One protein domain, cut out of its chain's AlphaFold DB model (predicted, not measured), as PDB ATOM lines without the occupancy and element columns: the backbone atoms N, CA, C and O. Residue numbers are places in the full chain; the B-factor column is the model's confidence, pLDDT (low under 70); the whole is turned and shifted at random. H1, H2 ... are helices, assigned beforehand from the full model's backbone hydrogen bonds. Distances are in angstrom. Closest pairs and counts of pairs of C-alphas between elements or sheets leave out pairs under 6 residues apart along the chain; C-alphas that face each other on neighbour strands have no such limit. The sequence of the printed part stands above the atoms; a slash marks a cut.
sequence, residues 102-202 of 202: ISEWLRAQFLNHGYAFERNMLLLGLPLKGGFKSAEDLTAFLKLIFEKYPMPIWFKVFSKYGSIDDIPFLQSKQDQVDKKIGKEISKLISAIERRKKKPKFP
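Overview. This is residues 102 to 202 of the 202 residues of an uncharacterized protein of Chitinophaga varians (UniProt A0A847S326). Three helical hairpins, H1 with H2, H3 with H4 and H5 with H6, stand side by side in a row and make a slab two helices thick. H2, H4 and H6 form one layer and run one way, with H4 in its middle; H1, H3 and H5 form a looser second layer and run back the other way, while the tail, residues 196 to 202, folds back from H6 across one end of the slab. The printed part has 101 residues with six named helices, H1 to H6 in order along the chain, and no named strand; the class is all helix. The whole is compact, with a radius of gyration of the C-alphas of 12.9 A and spans of 33 by 30 by 17 A.

Arrangement. H6, residues 179 to 195, is the longest helix and touches H5, residues 164 to 174, as a helical hairpin. Their closest C-alphas, of Gln 174 and Gly 182, are 4.6 A apart, and they run opposite ways at a shallow tilt of 12 degrees. H6 also touches the hub H4, residues 152 to 161, the same way at a shallow tilt of 19 degrees, closest at C-alphas 159 and 188, 5.8 A apart. H4 forms a hairpin with H3, residues 135 to 145, a shallow tilt of 26 degrees, opposite ways; the C-alphas of Ala 135 and Tyr 161 are their closest, at 5.4 A. H4 touches H2, residues 117 to 129, the same way at a shallow tilt of 12 degrees, closest at C-alphas 120 and 153, 6.5 A apart. H2 and H1, residues 103 to 111, form the third hairpin, opposite ways at a steep tilt of 40 degrees, closest at C-alphas 103 and 129, 5.4 A apart. H3 is close but not clearly touching to H5, with C-alphas 139 and 166 closest at 7.8 A. H1 and H6 are apart. In H3, H4 and H6 every O i to N i+4 pair is within hydrogen-bond range; H1 has 4 of 5, H5 5 of 7, and H2 2 of 9, beside 7 of 10 O i to N i+3 pairs.

Along the chain. H6 spans 24.7 A from C-alpha 179 at (-48.665, 37.759, -22.788) to C-alpha 195 at (-24.711, 32.101, -24.367). H2 spans 19.6 A, H5 15.6 A, H3 15.4 A, H4 14.4 A and H1 12.4 A, the last beginning at C-alpha 103 at (-24.755, 52.740, -5.195).

Size, cuts and confidence. The two C-alphas farthest apart, of Ile 102 and Lys 179, are 35.2 A from each other. The printed part has no cut and no long link. The mean pLDDT of the printed part is 91.4, and residue 197 is under 70.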
ATOM      1  N   ILE A 102     -22.767  56.335  -5.804       97.75
ATOM      2  CA  ILE A 102     -24.222  56.508  -5.717       97.75
ATOM      3  C   ILE A 102     -24.940  55.173  -5.523       97.75
ATOM      4  O   ILE A 102     -26.149  55.094  -5.732       97.75
ATOM      5  N   SER A 103     -24.222  54.101  -5.186       97.50
ATOM      6  CA  SER A 103     -24.755  52.740  -5.195       97.50
ATOM      7  C   SER A 103     -25.966  52.563  -4.283       97.50
ATOM      8  O   SER A 103     -26.968  51.972  -4.694       97.50
ATOM      9  N   GLU A 104     -25.919  53.125  -3.077       97.12
ATOM     10  CA  GLU A 104     -27.036  53.100  -2.130       97.12
ATOM     11  C   GLU A 104     -28.248  53.859  -2.659       97.12
ATOM     12  O   GLU A 104     -29.346  53.296  -2.717       97.12
ATOM     13  N   TRP A 105     -28.040  55.095  -3.116       97.31
ATOM     14  CA  TRP A 105     -29.094  55.917  -3.703       97.31
ATOM     15  C   TRP A 105     -29.732  55.222  -4.913       97.31
ATOM     16  O   TRP A 105     -30.954  55.094  -4.995       97.31
ATOM     17  N   LEU A 106     -28.914  54.682  -5.819       96.94
ATOM     18  CA  LEU A 106     -29.366  54.015  -7.035       96.94
ATOM     19  C   LEU A 106     -30.209  52.772  -6.728       96.94
ATOM     20  O   LEU A 106     -31.239  52.557  -7.367       96.94
ATOM     21  N   ARG A 107     -29.815  51.957  -5.741       96.06
ATOM     22  CA  ARG A 107     -30.623  50.808  -5.296       96.06
ATOM     23  C   ARG A 107     -31.925  51.269  -4.633       96.06
ATOM     24  O   ARG A 107     -32.980  50.691  -4.908       96.06
ATOM     25  N   ALA A 108     -31.880  52.325  -3.818       95.31
ATOM     26  CA  ALA A 108     -33.055  52.880  -3.147       95.31
ATOM     27  C   ALA A 108     -34.136  53.347  -4.137       95.31
ATOM     28  O   ALA A 108     -35.319  53.127  -3.871       95.31
ATOM     29  N   GLN A 109     -33.755  53.862  -5.316       94.00
ATOM     30  CA  GLN A 109     -34.701  54.252  -6.374       94.00
ATOM     31  C   GLN A 109     -35.646  53.117  -6.802       94.00
ATOM     32  O   GLN A 109     -36.783  53.381  -7.187       94.00
ATOM     33  N   PHE A 110     -35.220  51.854  -6.708       93.50
ATOM     34  CA  PHE A 110     -36.041  50.698  -7.090       93.50
ATOM     35  C   PHE A 110     -36.690  49.993  -5.896       93.50
ATOM     36  O   PHE A 110     -37.765  49.401  -6.029       93.50
ATOM     37  N   LEU A 111     -36.057  50.053  -4.725       92.62
ATOM     38  CA  LEU A 111     -36.578  49.426  -3.513       92.62
ATOM     39  C   LEU A 111     -37.684  50.260  -2.862       92.62
ATOM     40  O   LEU A 111     -38.715  49.701  -2.487       92.62
ATOM     41  N   ASN A 112     -37.502  51.577  -2.788       90.62
ATOM     42  CA  ASN A 112     -38.337  52.456  -1.967       90.62
ATOM     43  C   ASN A 112     -39.394  53.213  -2.774       90.62
ATOM     44  O   ASN A 112     -40.363  53.701  -2.200       90.62
ATOM     45  N   HIS A 113     -39.246  53.282  -4.098       84.50
ATOM     46  CA  HIS A 113     -40.173  54.015  -4.953       84.50
ATOM     47  C   HIS A 113     -40.975  53.084  -5.862       84.50
ATOM     48  O   HIS A 113     -40.487  52.060  -6.352       84.50
ATOM     49  N   GLY A 114     -42.229  53.478  -6.092       81.31
ATOM     50  CA  GLY A 114     -43.085  52.864  -7.096       81.31
ATOM     51  C   GLY A 114     -42.580  53.112  -8.515       81.31
ATOM     52  O   GLY A 114     -41.669  53.913  -8.753       81.31
ATOM     53  N   TYR A 115     -43.211  52.422  -9.460       78.69
ATOM     54  CA  TYR A 115     -42.904  52.545 -10.877       78.69
ATOM     55  C   TYR A 115     -42.927  54.006 -11.353       78.69
ATOM     56  O   TYR A 115     -43.899  54.723 -11.122       78.69
ATOM     57  N   ALA A 116     -41.873  54.423 -12.062       81.81
ATOM     58  CA  ALA A 116     -41.857  55.670 -12.818       81.81
ATOM     59  C   ALA A 116     -40.970  55.543 -14.060       81.81
ATOM     60  O   ALA A 116     -39.874  54.978 -14.000       81.81
ATOM     61  N   PHE A 117     -41.442  56.082 -15.186       82.62
ATOM     62  CA  PHE A 117     -40.784  55.949 -16.487       82.62
ATOM     63  C   PHE A 117     -39.358  56.519 -16.488       82.62
ATOM     64  O   PHE A 117     -38.454  55.926 -17.078       82.62
ATOM     65  N   GLU A 118     -39.122  57.629 -15.793       83.94
ATOM     66  CA  GLU A 118     -37.805  58.261 -15.682       83.94
ATOM     67  C   GLU A 118     -36.750  57.367 -15.009       83.94
ATOM     68  O   GLU A 118     -35.566  57.454 -15.340       83.94
ATOM     69  N   ARG A 119     -37.162  56.446 -14.124       87.38
ATOM     70  CA  ARG A 119     -36.253  55.514 -13.430       87.38
ATOM     71  C   ARG A 119     -35.765  54.389 -14.338       87.38
ATOM     72  O   ARG A 119     -34.806  53.700 -14.003       87.38
ATOM     73  N   ASN A 120     -36.361  54.223 -15.519       85.75
ATOM     74  CA  ASN A 120     -35.971  53.178 -16.463       85.75
ATOM     75  C   ASN A 120     -34.502  53.310 -16.869       85.75
ATOM     76  O   ASN A 120     -33.801  52.306 -16.955       85.75
ATOM     77  N   MET A 121     -34.029  54.539 -17.094       86.62
ATOM     78  CA  MET A 121     -32.638  54.785 -17.480       86.62
ATOM     79  C   MET A 121     -31.663  54.331 -16.389       86.62
ATOM     80  O   MET A 121     -30.636  53.728 -16.693       86.62
ATOM     81  N   LEU A 122     -32.024  54.535 -15.120       93.69
ATOM     82  CA  LEU A 122     -31.191  54.193 -13.969       93.69
ATOM     83  C   LEU A 122     -30.892  52.685 -13.875       93.69
ATOM     84  O   LEU A 122     -29.829  52.305 -13.388       93.69
ATOM     85  N   LEU A 123     -31.759  51.813 -14.413       93.31
ATOM     86  CA  LEU A 123     -31.502  50.364 -14.458       93.31
ATOM     87  C   LEU A 123     -30.224  50.035 -15.242       93.31
ATOM     88  O   LEU A 123     -29.527  49.082 -14.900       93.31
ATOM     89  N   LEU A 124     -29.885  50.827 -16.267       92.62
ATOM     90  CA  LEU A 124     -28.638  50.657 -17.021       92.62
ATOM     91  C   LEU A 124     -27.397  51.002 -16.191       92.62
ATOM     92  O   LEU A 124     -26.311  50.529 -16.520       92.62
ATOM     93  N   GLY A 125     -27.558  51.794 -15.131       94.62
ATOM     94  CA  GLY A 125     -26.498  52.140 -14.190       94.62
ATOM     95  C   GLY A 125     -26.231  51.060 -13.150       94.62
ATOM     96  O   GLY A 125     -25.117  51.002 -12.643       94.62
ATOM     97  N   LEU A 126     -27.188  50.169 -12.860       95.88
ATOM     98  CA  LEU A 126     -27.027  49.139 -11.822       95.88
ATOM     99  C   LEU A 126     -25.749  48.296 -11.984       95.88
ATOM    100  O   LEU A 126     -25.017  48.176 -11.006       95.88
ATOM    101  N   PRO A 127     -25.397  47.775 -13.175       95.25
ATOM    102  CA  PRO A 127     -24.176  46.984 -13.330       95.25
ATOM    103  C   PRO A 127     -22.881  47.779 -13.142       95.25
ATOM    104  O   PRO A 127     -21.842  47.174 -12.930       95.25
ATOM    105  N   LEU A 128     -22.924  49.106 -13.298       93.75
ATOM    106  CA  LEU A 128     -21.738  49.972 -13.305       93.75
ATOM    107  C   LEU A 128     -21.543  50.704 -11.975       93.75
ATOM    108  O   LEU A 128     -20.421  50.960 -11.561       93.75
ATOM    109  N   LYS A 129     -22.650  51.077 -11.334       95.94
ATOM    110  CA  LYS A 129     -22.696  51.979 -10.178       95.94
ATOM    111  C   LYS A 129     -23.545  51.437  -9.038       95.94
ATOM    112  O   LYS A 129     -23.614  52.056  -7.991       95.94
ATOM    113  N   GLY A 130     -24.202  50.292  -9.213       95.12
ATOM    114  CA  GLY A 130     -25.072  49.703  -8.195       95.12
ATOM    115  C   GLY A 130     -24.334  48.997  -7.059       95.12
ATOM    116  O   GLY A 130     -25.001  48.449  -6.189       95.12
ATOM    117  N   GLY A 131     -22.995  49.001  -7.046       94.56
ATOM    118  CA  GLY A 131     -22.175  48.426  -5.970       94.56
ATOM    119  C   GLY A 131     -22.244  46.898  -5.849       94.56
ATOM    120  O   GLY A 131     -21.951  46.363  -4.783       94.56
ATOM    121  N   PHE A 132     -22.662  46.201  -6.909       96.38
ATOM    122  CA  PHE A 132     -22.752  44.740  -6.925       96.38
ATOM    123  C   PHE A 132     -21.376  44.104  -7.094       96.38
ATOM    124  O   PHE A 132     -20.546  44.594  -7.859       96.38
ATOM    125  N   LYS A 133     -21.147  42.983  -6.410       94.00
ATOM    126  CA  LYS A 133     -19.848  42.283  -6.431       94.00
ATOM    127  C   LYS A 133     -19.731  41.252  -7.550       94.00
ATOM    128  O   LYS A 133     -18.628  40.810  -7.864       94.00
ATOM    129  N   SER A 134     -20.857  40.832  -8.123       94.19
ATOM    130  CA  SER A 134     -20.893  39.862  -9.214       94.19
ATOM    131  C   SER A 134     -22.175  39.966 -10.039       94.19
ATOM    132  O   SER A 134     -23.124  40.671  -9.683       94.19
ATOM    133  N   ALA A 135     -22.217  39.216 -11.144       93.94
ATOM    134  CA  ALA A 135     -23.421  39.076 -11.952       93.94
ATOM    135  C   ALA A 135     -24.567  38.427 -11.161       93.94
ATOM    136  O   ALA A 135     -25.706  38.854 -11.304       93.94
ATOM    137  N   GLU A 136     -24.263  37.446 -10.307       94.38
ATOM    138  CA  GLU A 136     -25.242  36.776  -9.444       94.38
ATOM    139  C   GLU A 136     -25.858  37.731  -8.410       94.38
ATOM    140  O   GLU A 136     -27.064  37.688  -8.173       94.38
ATOM    141  N   ASP A 137     -25.052  38.620  -7.825       95.50
ATOM    142  CA  ASP A 137     -25.518  39.652  -6.890       95.50
ATOM    143  C   ASP A 137     -26.461  40.650  -7.592       95.50
ATOM    144  O   ASP A 137     -27.578  40.919  -7.137       95.50
ATOM    145  N   LEU A 138     -26.080  41.106  -8.792       96.81
ATOM    146  CA  LEU A 138     -26.947  41.938  -9.628       96.81
ATOM    147  C   LEU A 138     -28.250  41.213 -10.002       96.81
ATOM    148  O   LEU A 138     -29.324  41.807  -9.908       96.81
ATOM    149  N   THR A 139     -28.200  39.957 -10.457       95.81
ATOM    150  CA  THR A 139     -29.417  39.251 -10.889       95.81
ATOM    151  C   THR A 139     -30.328  38.931  -9.712       95.81
ATOM    152  O   THR A 139     -31.545  39.002  -9.876       95.81
ATOM    153  N   ALA A 140     -29.790  38.680  -8.515       96.12
ATOM    154  CA  ALA A 140     -30.579  38.589  -7.289       96.12
ATOM    155  C   ALA A 140     -31.355  39.890  -7.018       96.12
ATOM    156  O   ALA A 140     -32.564  39.850  -6.773       96.12
ATOM    157  N   PHE A 141     -30.704  41.049  -7.160       96.75
ATOM    158  CA  PHE A 141     -31.376  42.344  -7.046       96.75
ATOM    159  C   PHE A 141     -32.426  42.562  -8.144       96.75
ATOM    160  O   PHE A 141     -33.538  43.002  -7.864       96.75
ATOM    161  N   LEU A 142     -32.120  42.206  -9.396       95.81
ATOM    162  CA  LEU A 142     -33.077  42.319 -10.500       95.81
ATOM    163  C   LEU A 142     -34.324  41.452 -10.273       95.81
ATOM    164  O   LEU A 142     -35.430  41.915 -10.546       95.81
ATOM    165  N   LYS A 143     -34.167  40.230  -9.749       95.50
ATOM    166  CA  LYS A 143     -35.287  39.353  -9.367       95.50
ATOM    167  C   LYS A 143     -36.167  40.000  -8.301       95.50
ATOM    168  O   LYS A 143     -37.386  39.971  -8.430       95.50
ATOM    169  N   LEU A 144     -35.554  40.622  -7.290       94.69
ATOM    170  CA  LEU A 144     -36.265  41.307  -6.207       94.69
ATOM    171  C   LEU A 144     -37.151  42.450  -6.722       94.69
ATOM    172  O   LEU A 144     -38.263  42.638  -6.235       94.69
ATOM    173  N   ILE A 145     -36.678  43.204  -7.716       93.50
ATOM    174  CA  ILE A 145     -37.410  44.359  -8.253       93.50
ATOM    175  C   ILE A 145     -38.310  44.017  -9.448       93.50
ATOM    176  O   ILE A 145     -38.993  44.908  -9.952       93.50
ATOM    177  N   PHE A 146     -38.324  42.761  -9.914       92.19
ATOM    178  CA  PHE A 146     -39.049  42.358 -11.124       92.19
ATOM    179  C   PHE A 146     -40.537  42.703 -11.049       92.19
ATOM    180  O   PHE A 146     -41.056  43.298 -11.984       92.19
ATOM    181  N   GLU A 147     -41.193  42.419  -9.921       86.62
ATOM    182  CA  GLU A 147     -42.625  42.703  -9.726       86.62
ATOM    183  C   GLU A 147     -42.962  44.193  -9.879       86.62
ATOM    184  O   GLU A 147     -44.054  44.556 -10.305       86.62
ATOM    185  N   LYS A 148     -42.008  45.072  -9.553       86.69
ATOM    186  CA  LYS A 148     -42.169  46.525  -9.676       86.69
ATOM    187  C   LYS A 148     -41.778  47.044 -11.065       86.69
ATOM    188  O   LYS A 148     -42.275  48.089 -11.479       86.69
ATOM    189  N   TYR A 149     -40.878  46.349 -11.770       84.00
ATOM    190  CA  TYR A 149     -40.240  46.835 -13.001       84.00
ATOM    191  C   TYR A 149     -40.050  45.752 -14.098       84.00
ATOM    192  O   TYR A 149     -38.934  45.603 -14.609       84.00
ATOM    193  N   PRO A 150     -41.094  45.025 -14.551       82.31
ATOM    194  CA  PRO A 150     -40.945  43.961 -15.553       82.31
ATOM    195  C   PRO A 150     -40.893  44.523 -16.991       82.31
ATOM    196  O   PRO A 150     -41.810  44.359 -17.794       82.31
ATOM    197  N   MET A 151     -39.823  45.247 -17.333       82.31
ATOM    198  CA  MET A 151     -39.768  46.126 -18.515       82.31
ATOM    199  C   MET A 151     -38.593  45.881 -19.466       82.31
ATOM    200  O   MET A 151     -37.597  45.283 -19.068       82.31
ATOM    201  N   PRO A 152     -38.621  46.430 -20.705       85.69
ATOM    202  CA  PRO A 152     -37.564  46.226 -21.701       85.69
ATOM    203  C   PRO A 152     -36.140  46.491 -21.203       85.69
ATOM    204  O   PRO A 152     -35.230  45.736 -21.537       85.69
ATOM    205  N   ILE A 153     -35.926  47.533 -20.391       87.44
ATOM    206  CA  ILE A 153     -34.587  47.821 -19.858       87.44
ATOM    207  C   ILE A 153     -34.175  46.789 -18.806       87.44
ATOM    208  O   ILE A 153     -33.035  46.333 -18.841       87.44
ATOM    209  N   TRP A 154     -35.096  46.351 -17.945       93.12
ATOM    210  CA  TRP A 154     -34.846  45.237 -17.031       93.12
ATOM    211  C   TRP A 154     -34.426  43.989 -17.816       93.12
ATOM    212  O   TRP A 154     -33.362  43.434 -17.552       93.12
ATOM    213  N   PHE A 155     -35.167  43.626 -18.873       92.94
ATOM    214  CA  PHE A 155     -34.825  42.490 -19.741       92.94
ATOM    215  C   PHE A 155     -33.477  42.672 -20.435       92.94
ATOM    216  O   PHE A 155     -32.724  41.712 -20.569       92.94
ATOM    217  N   LYS A 156     -33.135  43.892 -20.857       91.81
ATOM    218  CA  LYS A 156     -31.841  44.203 -21.477       91.81
ATOM    219  C   LYS A 156     -30.683  43.991 -20.502       91.81
ATOM    220  O   LYS A 156     -29.684  43.376 -20.876       91.81
ATOM    221  N   VAL A 157     -30.811  44.482 -19.269       92.88
ATOM    222  CA  VAL A 157     -29.794  44.291 -18.226       92.88
ATOM    223  C   VAL A 157     -29.708  42.807 -17.867       92.88
ATOM    224  O   VAL A 157     -28.627  42.226 -17.942       92.88
ATOM    225  N   PHE A 158     -30.839  42.158 -17.595       93.44
ATOM    226  CA  PHE A 158     -30.882  40.740 -17.246       93.44
ATOM    227  C   PHE A 158     -30.335  39.854 -18.368       93.44
ATOM    228  O   PHE A 158     -29.568  38.937 -18.117       93.44
ATOM    229  N   SER A 159     -30.637  40.158 -19.629       92.00
ATOM    230  CA  SER A 159     -30.094  39.427 -20.776       92.00
ATOM    231  C   SER A 159     -28.576  39.439 -20.780       92.00
ATOM    232  O   SER A 159     -27.960  38.408 -21.041       92.00
ATOM    233  N   LYS A 160     -27.947  40.563 -20.419       91.88
ATOM    234  CA  LYS A 160     -26.488  40.684 -20.379       91.88
ATOM    235  C   LYS A 160     -25.856  39.927 -19.206       91.88
ATOM    236  O   LYS A 160     -24.791  39.348 -19.404       91.88
ATOM    237  N   TYR A 161     -26.498  39.912 -18.038       94.19
ATOM    238  CA  TYR A 161     -25.891  39.429 -16.787       94.19
ATOM    239  C   TYR A 161     -26.483  38.126 -16.227       94.19
ATOM    240  O   TYR A 161     -25.880  37.526 -15.347       94.19
ATOM    241  N   GLY A 162     -27.599  37.648 -16.771       93.38
ATOM    242  CA  GLY A 162     -28.258  36.415 -16.347       93.38
ATOM    243  C   GLY A 162     -27.450  35.149 -16.644       93.38
ATOM    244  O   GLY A 162     -26.675  35.087 -17.605       93.38
ATOM    245  N   SER A 163     -27.654  34.107 -15.854       93.31
ATOM    246  CA  SER A 163     -27.071  32.779 -16.033       93.31
ATOM    247  C   SER A 163     -28.159  31.710 -16.187       93.31
ATOM    248  O   SER A 163     -29.352  31.982 -16.062       93.31
ATOM    249  N   ILE A 164     -27.740  30.472 -16.467       92.81
ATOM    250  CA  ILE A 164     -28.644  29.312 -16.530       92.81
ATOM    251  C   ILE A 164     -29.423  29.146 -15.214       92.81
ATOM    252  O   ILE A 164     -30.595  28.779 -15.244       92.81
ATOM    253  N   ASP A 165     -28.821  29.507 -14.079       93.44
ATOM    254  CA  ASP A 165     -29.435  29.405 -12.748       93.44
ATOM    255  C   ASP A 165     -30.619  30.374 -12.564       93.44
ATOM    256  O   ASP A 165     -31.422  30.231 -11.642       93.44
ATOM    257  N   ASP A 166     -30.760  31.364 -13.449       94.81
ATOM    258  CA  ASP A 166     -31.877  32.305 -13.440       94.81
ATOM    259  C   ASP A 166     -33.105  31.797 -14.209       94.81
ATOM    260  O   ASP A 166     -34.200  32.334 -14.030       94.81
ATOM    261  N   ILE A 167     -32.953  30.764 -15.048       94.62
ATOM    262  CA  ILE A 167     -34.039  30.229 -15.883       94.62
ATOM    263  C   ILE A 167     -35.240  29.760 -15.046       94.62
ATOM    264  O   ILE A 167     -36.352  30.141 -15.409       94.62
ATOM    265  N   PRO A 168     -35.083  29.030 -13.920       95.69
ATOM    266  CA  PRO A 168     -36.229  28.619 -13.106       95.69
ATOM    267  C   PRO A 168     -37.063  29.802 -12.598       95.69
ATOM    268  O   PRO A 168     -38.292  29.759 -12.625       95.69
ATOM    269  N   PHE A 169     -36.408  30.897 -12.191       95.75
ATOM    270  CA  PHE A 169     -37.105  32.128 -11.813       95.75
ATOM    271  C   PHE A 169     -37.880  32.701 -13.005       95.75
ATOM    272  O   PHE A 169     -39.068  32.995 -12.881       95.75
ATOM    273  N   LEU A 170     -37.233  32.825 -14.166       95.44
ATOM    274  CA  LEU A 170     -37.850  33.372 -15.374       95.44
ATOM    275  C   LEU A 170     -39.065  32.546 -15.815       95.44
ATOM    276  O   LEU A 170     -40.124  33.117 -16.060       95.44
ATOM    277  N   GLN A 171     -38.946  31.218 -15.837       95.88
ATOM    278  CA  GLN A 171     -40.050  30.305 -16.140       95.88
ATOM    279  C   GLN A 171     -41.210  30.490 -15.159       95.88
ATOM    280  O   GLN A 171     -42.345  30.655 -15.592       95.88
ATOM    281  N   SER A 172     -40.927  30.583 -13.853       95.25
ATOM    282  CA  SER A 172     -41.974  30.810 -12.845       95.25
ATOM    283  C   SER A 172     -42.743  32.120 -13.053       95.25
ATOM    284  O   SER A 172     -43.923  32.201 -12.723       95.25
ATOM    285  N   LYS A 173     -42.089  33.146 -13.616       94.44
ATOM    286  CA  LYS A 173     -42.705  34.447 -13.897       94.44
ATOM    287  C   LYS A 173     -43.433  34.497 -15.225       94.44
ATOM    288  O   LYS A 173     -44.385  35.258 -15.337       94.44
ATOM    289  N   GLN A 174     -43.037  33.684 -16.200       91.56
ATOM    290  CA  GLN A 174     -43.642  33.650 -17.529       91.56
ATOM    291  C   GLN A 174     -45.164  33.446 -17.487       91.56
ATOM    292  O   GLN A 174     -45.875  34.096 -18.253       91.56
ATOM    293  N   ASP A 175     -45.642  32.607 -16.568       86.25
ATOM    294  CA  ASP A 175     -47.061  32.255 -16.432       86.25
ATOM    295  C   ASP A 175     -47.854  33.227 -15.538       86.25
ATOM    296  O   ASP A 175     -49.080  33.168 -15.487       86.25
ATOM    297  N   GLN A 176     -47.165  34.127 -14.829       90.50
ATOM    298  CA  GLN A 176     -47.757  35.065 -13.862       90.50
ATOM    299  C   GLN A 176     -47.932  36.481 -14.426       90.50
ATOM    300  O   GLN A 176     -48.511  37.345 -13.770       90.50
ATOM    301  N   VAL A 177     -47.416  36.735 -15.627       91.25
ATOM    302  CA  VAL A 177     -47.409  38.054 -16.266       91.25
ATOM    303  C   VAL A 177     -48.257  38.058 -17.534       91.25
ATOM    304  O   VAL A 177     -48.654  37.018 -18.057       91.25
ATOM    305  N   ASP A 178     -48.529  39.248 -18.070       92.19
ATOM    306  CA  ASP A 178     -49.249  39.358 -19.332       92.19
ATOM    307  C   ASP A 178     -48.482  38.719 -20.510       92.19
ATOM    308  O   ASP A 178     -47.261  38.542 -20.501       92.19
ATOM    309  N   LYS A 179     -49.209  38.423 -21.592       92.62
ATOM    310  CA  LYS A 179     -48.665  37.759 -22.788       92.62
ATOM    311  C   LYS A 179     -47.487  38.505 -23.432       92.62
ATOM    312  O   LYS A 179     -46.668  37.877 -24.103       92.62
ATOM    313  N   LYS A 180     -47.413  39.833 -23.314       92.31
ATOM    314  CA  LYS A 180     -46.324  40.637 -23.888       92.31
ATOM    315  C   LYS A 180     -45.058  40.468 -23.052       92.31
ATOM    316  O   LYS A 180     -44.013  40.179 -23.630       92.31
ATOM    317  N   ILE A 181     -45.159  40.584 -21.732       91.88
ATOM    318  CA  ILE A 181     -44.039  40.357 -20.809       91.88
ATOM    319  C   ILE A 181     -43.589  38.892 -20.879       91.88
ATOM    320  O   ILE A 181     -42.396  38.629 -21.022       91.88
ATOM    321  N   GLY A 182     -44.525  37.940 -20.910       94.38
ATOM    322  CA  GLY A 182     -44.227  36.511 -21.038       94.38
ATOM    323  C   GLY A 182     -43.403  36.184 -22.289       94.38
ATOM    324  O   GLY A 182     -42.458  35.403 -22.220       94.38
ATOM    325  N   LYS A 183     -43.670  36.847 -23.425       94.06
ATOM    326  CA  LYS A 183     -42.850  36.715 -24.645       94.06
ATOM    327  C   LYS A 183     -41.427  37.248 -24.475       94.06
ATOM    328  O   LYS A 183     -40.496  36.656 -25.021       94.06
ATOM    329  N   GLU A 184     -41.243  38.365 -23.774       95.38
ATOM    330  CA  GLU A 184     -39.906  38.906 -23.492       95.38
ATOM    331  C   GLU A 184     -39.121  37.984 -22.552       95.38
ATOM    332  O   GLU A 184     -37.934  37.753 -22.779       95.38
ATOM    333  N   ILE A 185     -39.797  37.362 -21.582       95.94
ATOM    334  CA  ILE A 185     -39.218  36.309 -20.741       95.94
ATOM    335  C   ILE A 185     -38.769  35.115 -21.592       95.94
ATOM    336  O   ILE A 185     -37.627  34.679 -21.455       95.94
ATOM    337  N   SER A 186     -39.596  34.618 -22.521       95.19
ATOM    338  CA  SER A 186     -39.192  33.506 -23.399       95.19
ATOM    339  C   SER A 186     -37.953  33.856 -24.226       95.19
ATOM    340  O   SER A 186     -37.017  33.064 -24.325       95.19
ATOM    341  N   LYS A 187     -37.910  35.070 -24.795       95.06
ATOM    342  CA  LYS A 187     -36.738  35.560 -25.537       95.06
ATOM    343  C   LYS A 187     -35.497  35.625 -24.648       95.06
ATOM    344  O   LYS A 187     -34.413  35.264 -25.107       95.06
ATOM    345  N   LEU A 188     -35.655  36.085 -23.408       95.06
ATOM    346  CA  LEU A 188     -34.581  36.176 -22.426       95.06
ATOM    347  C   LEU A 188     -34.027  34.788 -22.073       95.06
ATOM    348  O   LEU A 188     -32.813  34.603 -22.140       95.06
ATOM    349  N   ILE A 189     -34.891  33.810 -21.788       95.31
ATOM    350  CA  ILE A 189     -34.492  32.416 -21.533       95.31
ATOM    351  C   ILE A 189     -33.673  31.883 -22.716       95.31
ATOM    352  O   ILE A 189     -32.518  31.494 -22.542       95.31
ATOM    353  N   SER A 190     -34.196  31.995 -23.941       94.19
ATOM    354  CA  SER A 190     -33.483  31.532 -25.138       94.19
ATOM    355  C   SER A 190     -32.162  32.266 -25.394       94.19
ATOM    356  O   SER A 190     -31.279  31.731 -26.069       94.19
ATOM    357  N   ALA A 191     -32.017  33.515 -24.944       92.69
ATOM    358  CA  ALA A 191     -30.764  34.262 -25.048       92.69
ATOM    359  C   ALA A 191     -29.720  33.752 -24.041       92.69
ATOM    360  O   ALA A 191     -28.554  33.574 -24.402       92.69
ATOM    361  N   ILE A 192     -30.142  33.467 -22.806       92.88
ATOM    362  CA  ILE A 192     -29.293  32.903 -21.749       92.88
ATOM    363  C   ILE A 192     -28.795  31.509 -22.151       92.88
ATOM    364  O   ILE A 192     -27.588  31.256 -22.118       92.88
ATOM    365  N   GLU A 193     -29.692  30.634 -22.609       92.19
ATOM    366  CA  GLU A 193     -29.360  29.271 -23.052       92.19
ATOM    367  C   GLU A 193     -28.336  29.269 -24.191       92.19
ATOM    368  O   GLU A 193     -27.392  28.477 -24.193       92.19
ATOM    369  N   ARG A 194     -28.473  30.196 -25.151       90.75
ATOM    370  CA  ARG A 194     -27.541  30.329 -26.281       90.75
ATOM    371  C   ARG A 194     -26.144  30.766 -25.858       90.75
ATOM    372  O   ARG A 194     -25.172  30.321 -26.466       90.75
ATOM    373  N   ARG A 195     -26.019  31.616 -24.833       88.81
ATOM    374  CA  ARG A 195     -24.711  32.101 -24.367       88.81
ATOM    375  C   ARG A 195     -23.872  30.985 -23.741       88.81
ATOM    376  O   ARG A 195     -22.649  31.041 -23.862       88.81
ATOM    377  N   LYS A 196     -24.492  29.998 -23.077       70.81
ATOM    378  CA  LYS A 196     -23.861  28.830 -22.409       70.81
ATOM    379  C   LYS A 196     -22.750  29.130 -21.382       70.81
ATOM    380  O   LYS A 196     -22.238  28.207 -20.759       70.81
ATOM    381  N   LYS A 197     -22.346  30.388 -21.208       69.75
ATOM    382  CA  LYS A 197     -21.233  30.832 -20.360       69.75
ATOM    383  C   LYS A 197     -21.697  31.912 -19.392       69.75
ATOM    384  O   LYS A 197     -22.550  32.736 -19.738       69.75
ATOM    385  N   LYS A 198     -21.084  31.932 -18.205       73.31
ATOM    386  CA  LYS A 198     -21.272  33.017 -17.239       73.31
ATOM    387  C   LYS A 198     -20.789  34.345 -17.843       73.31
ATOM    388  O   LYS A 198     -19.722  34.370 -18.466       73.31
ATOM    389  N   PRO A 199     -21.568  35.429 -17.718       80.31
ATOM    390  CA  PRO A 199     -21.176  36.724 -18.245       80.31
ATOM    391  C   PRO A 199     -20.001  37.305 -17.458       80.31
ATOM    392  O   PRO A 199     -19.899  37.135 -16.245       80.31
ATOM    393  N   LYS A 200     -19.116  38.017 -18.162       80.19
ATOM    394  CA  LYS A 200     -18.062  38.804 -17.521       80.19
ATOM    395  C   LYS A 200     -18.709  40.028 -16.871       80.19
ATOM    396  O   LYS A 200     -19.370  40.806 -17.563       80.19
ATOM    397  N   PHE A 201     -18.538  40.160 -15.561       86.50
ATOM    398  CA  PHE A 201     -19.004  41.322 -14.817       86.50
ATOM    399  C   PHE A 201     -17.936  42.429 -14.876       86.50
ATOM    400  O   PHE A 201     -16.750  42.085 -14.822       86.50
ATOM    401  N   PRO A 202     -18.330  43.691 -15.132       81.69
ATOM    402  CA  PRO A 202     -17.412  44.828 -15.136       81.69
ATOM    403  C   PRO A 202     -16.801  45.086 -13.757       81.69
ATOM    404  O   PRO A 202     -17.429  44.697 -12.748       81.69
TER     405      PRO A 202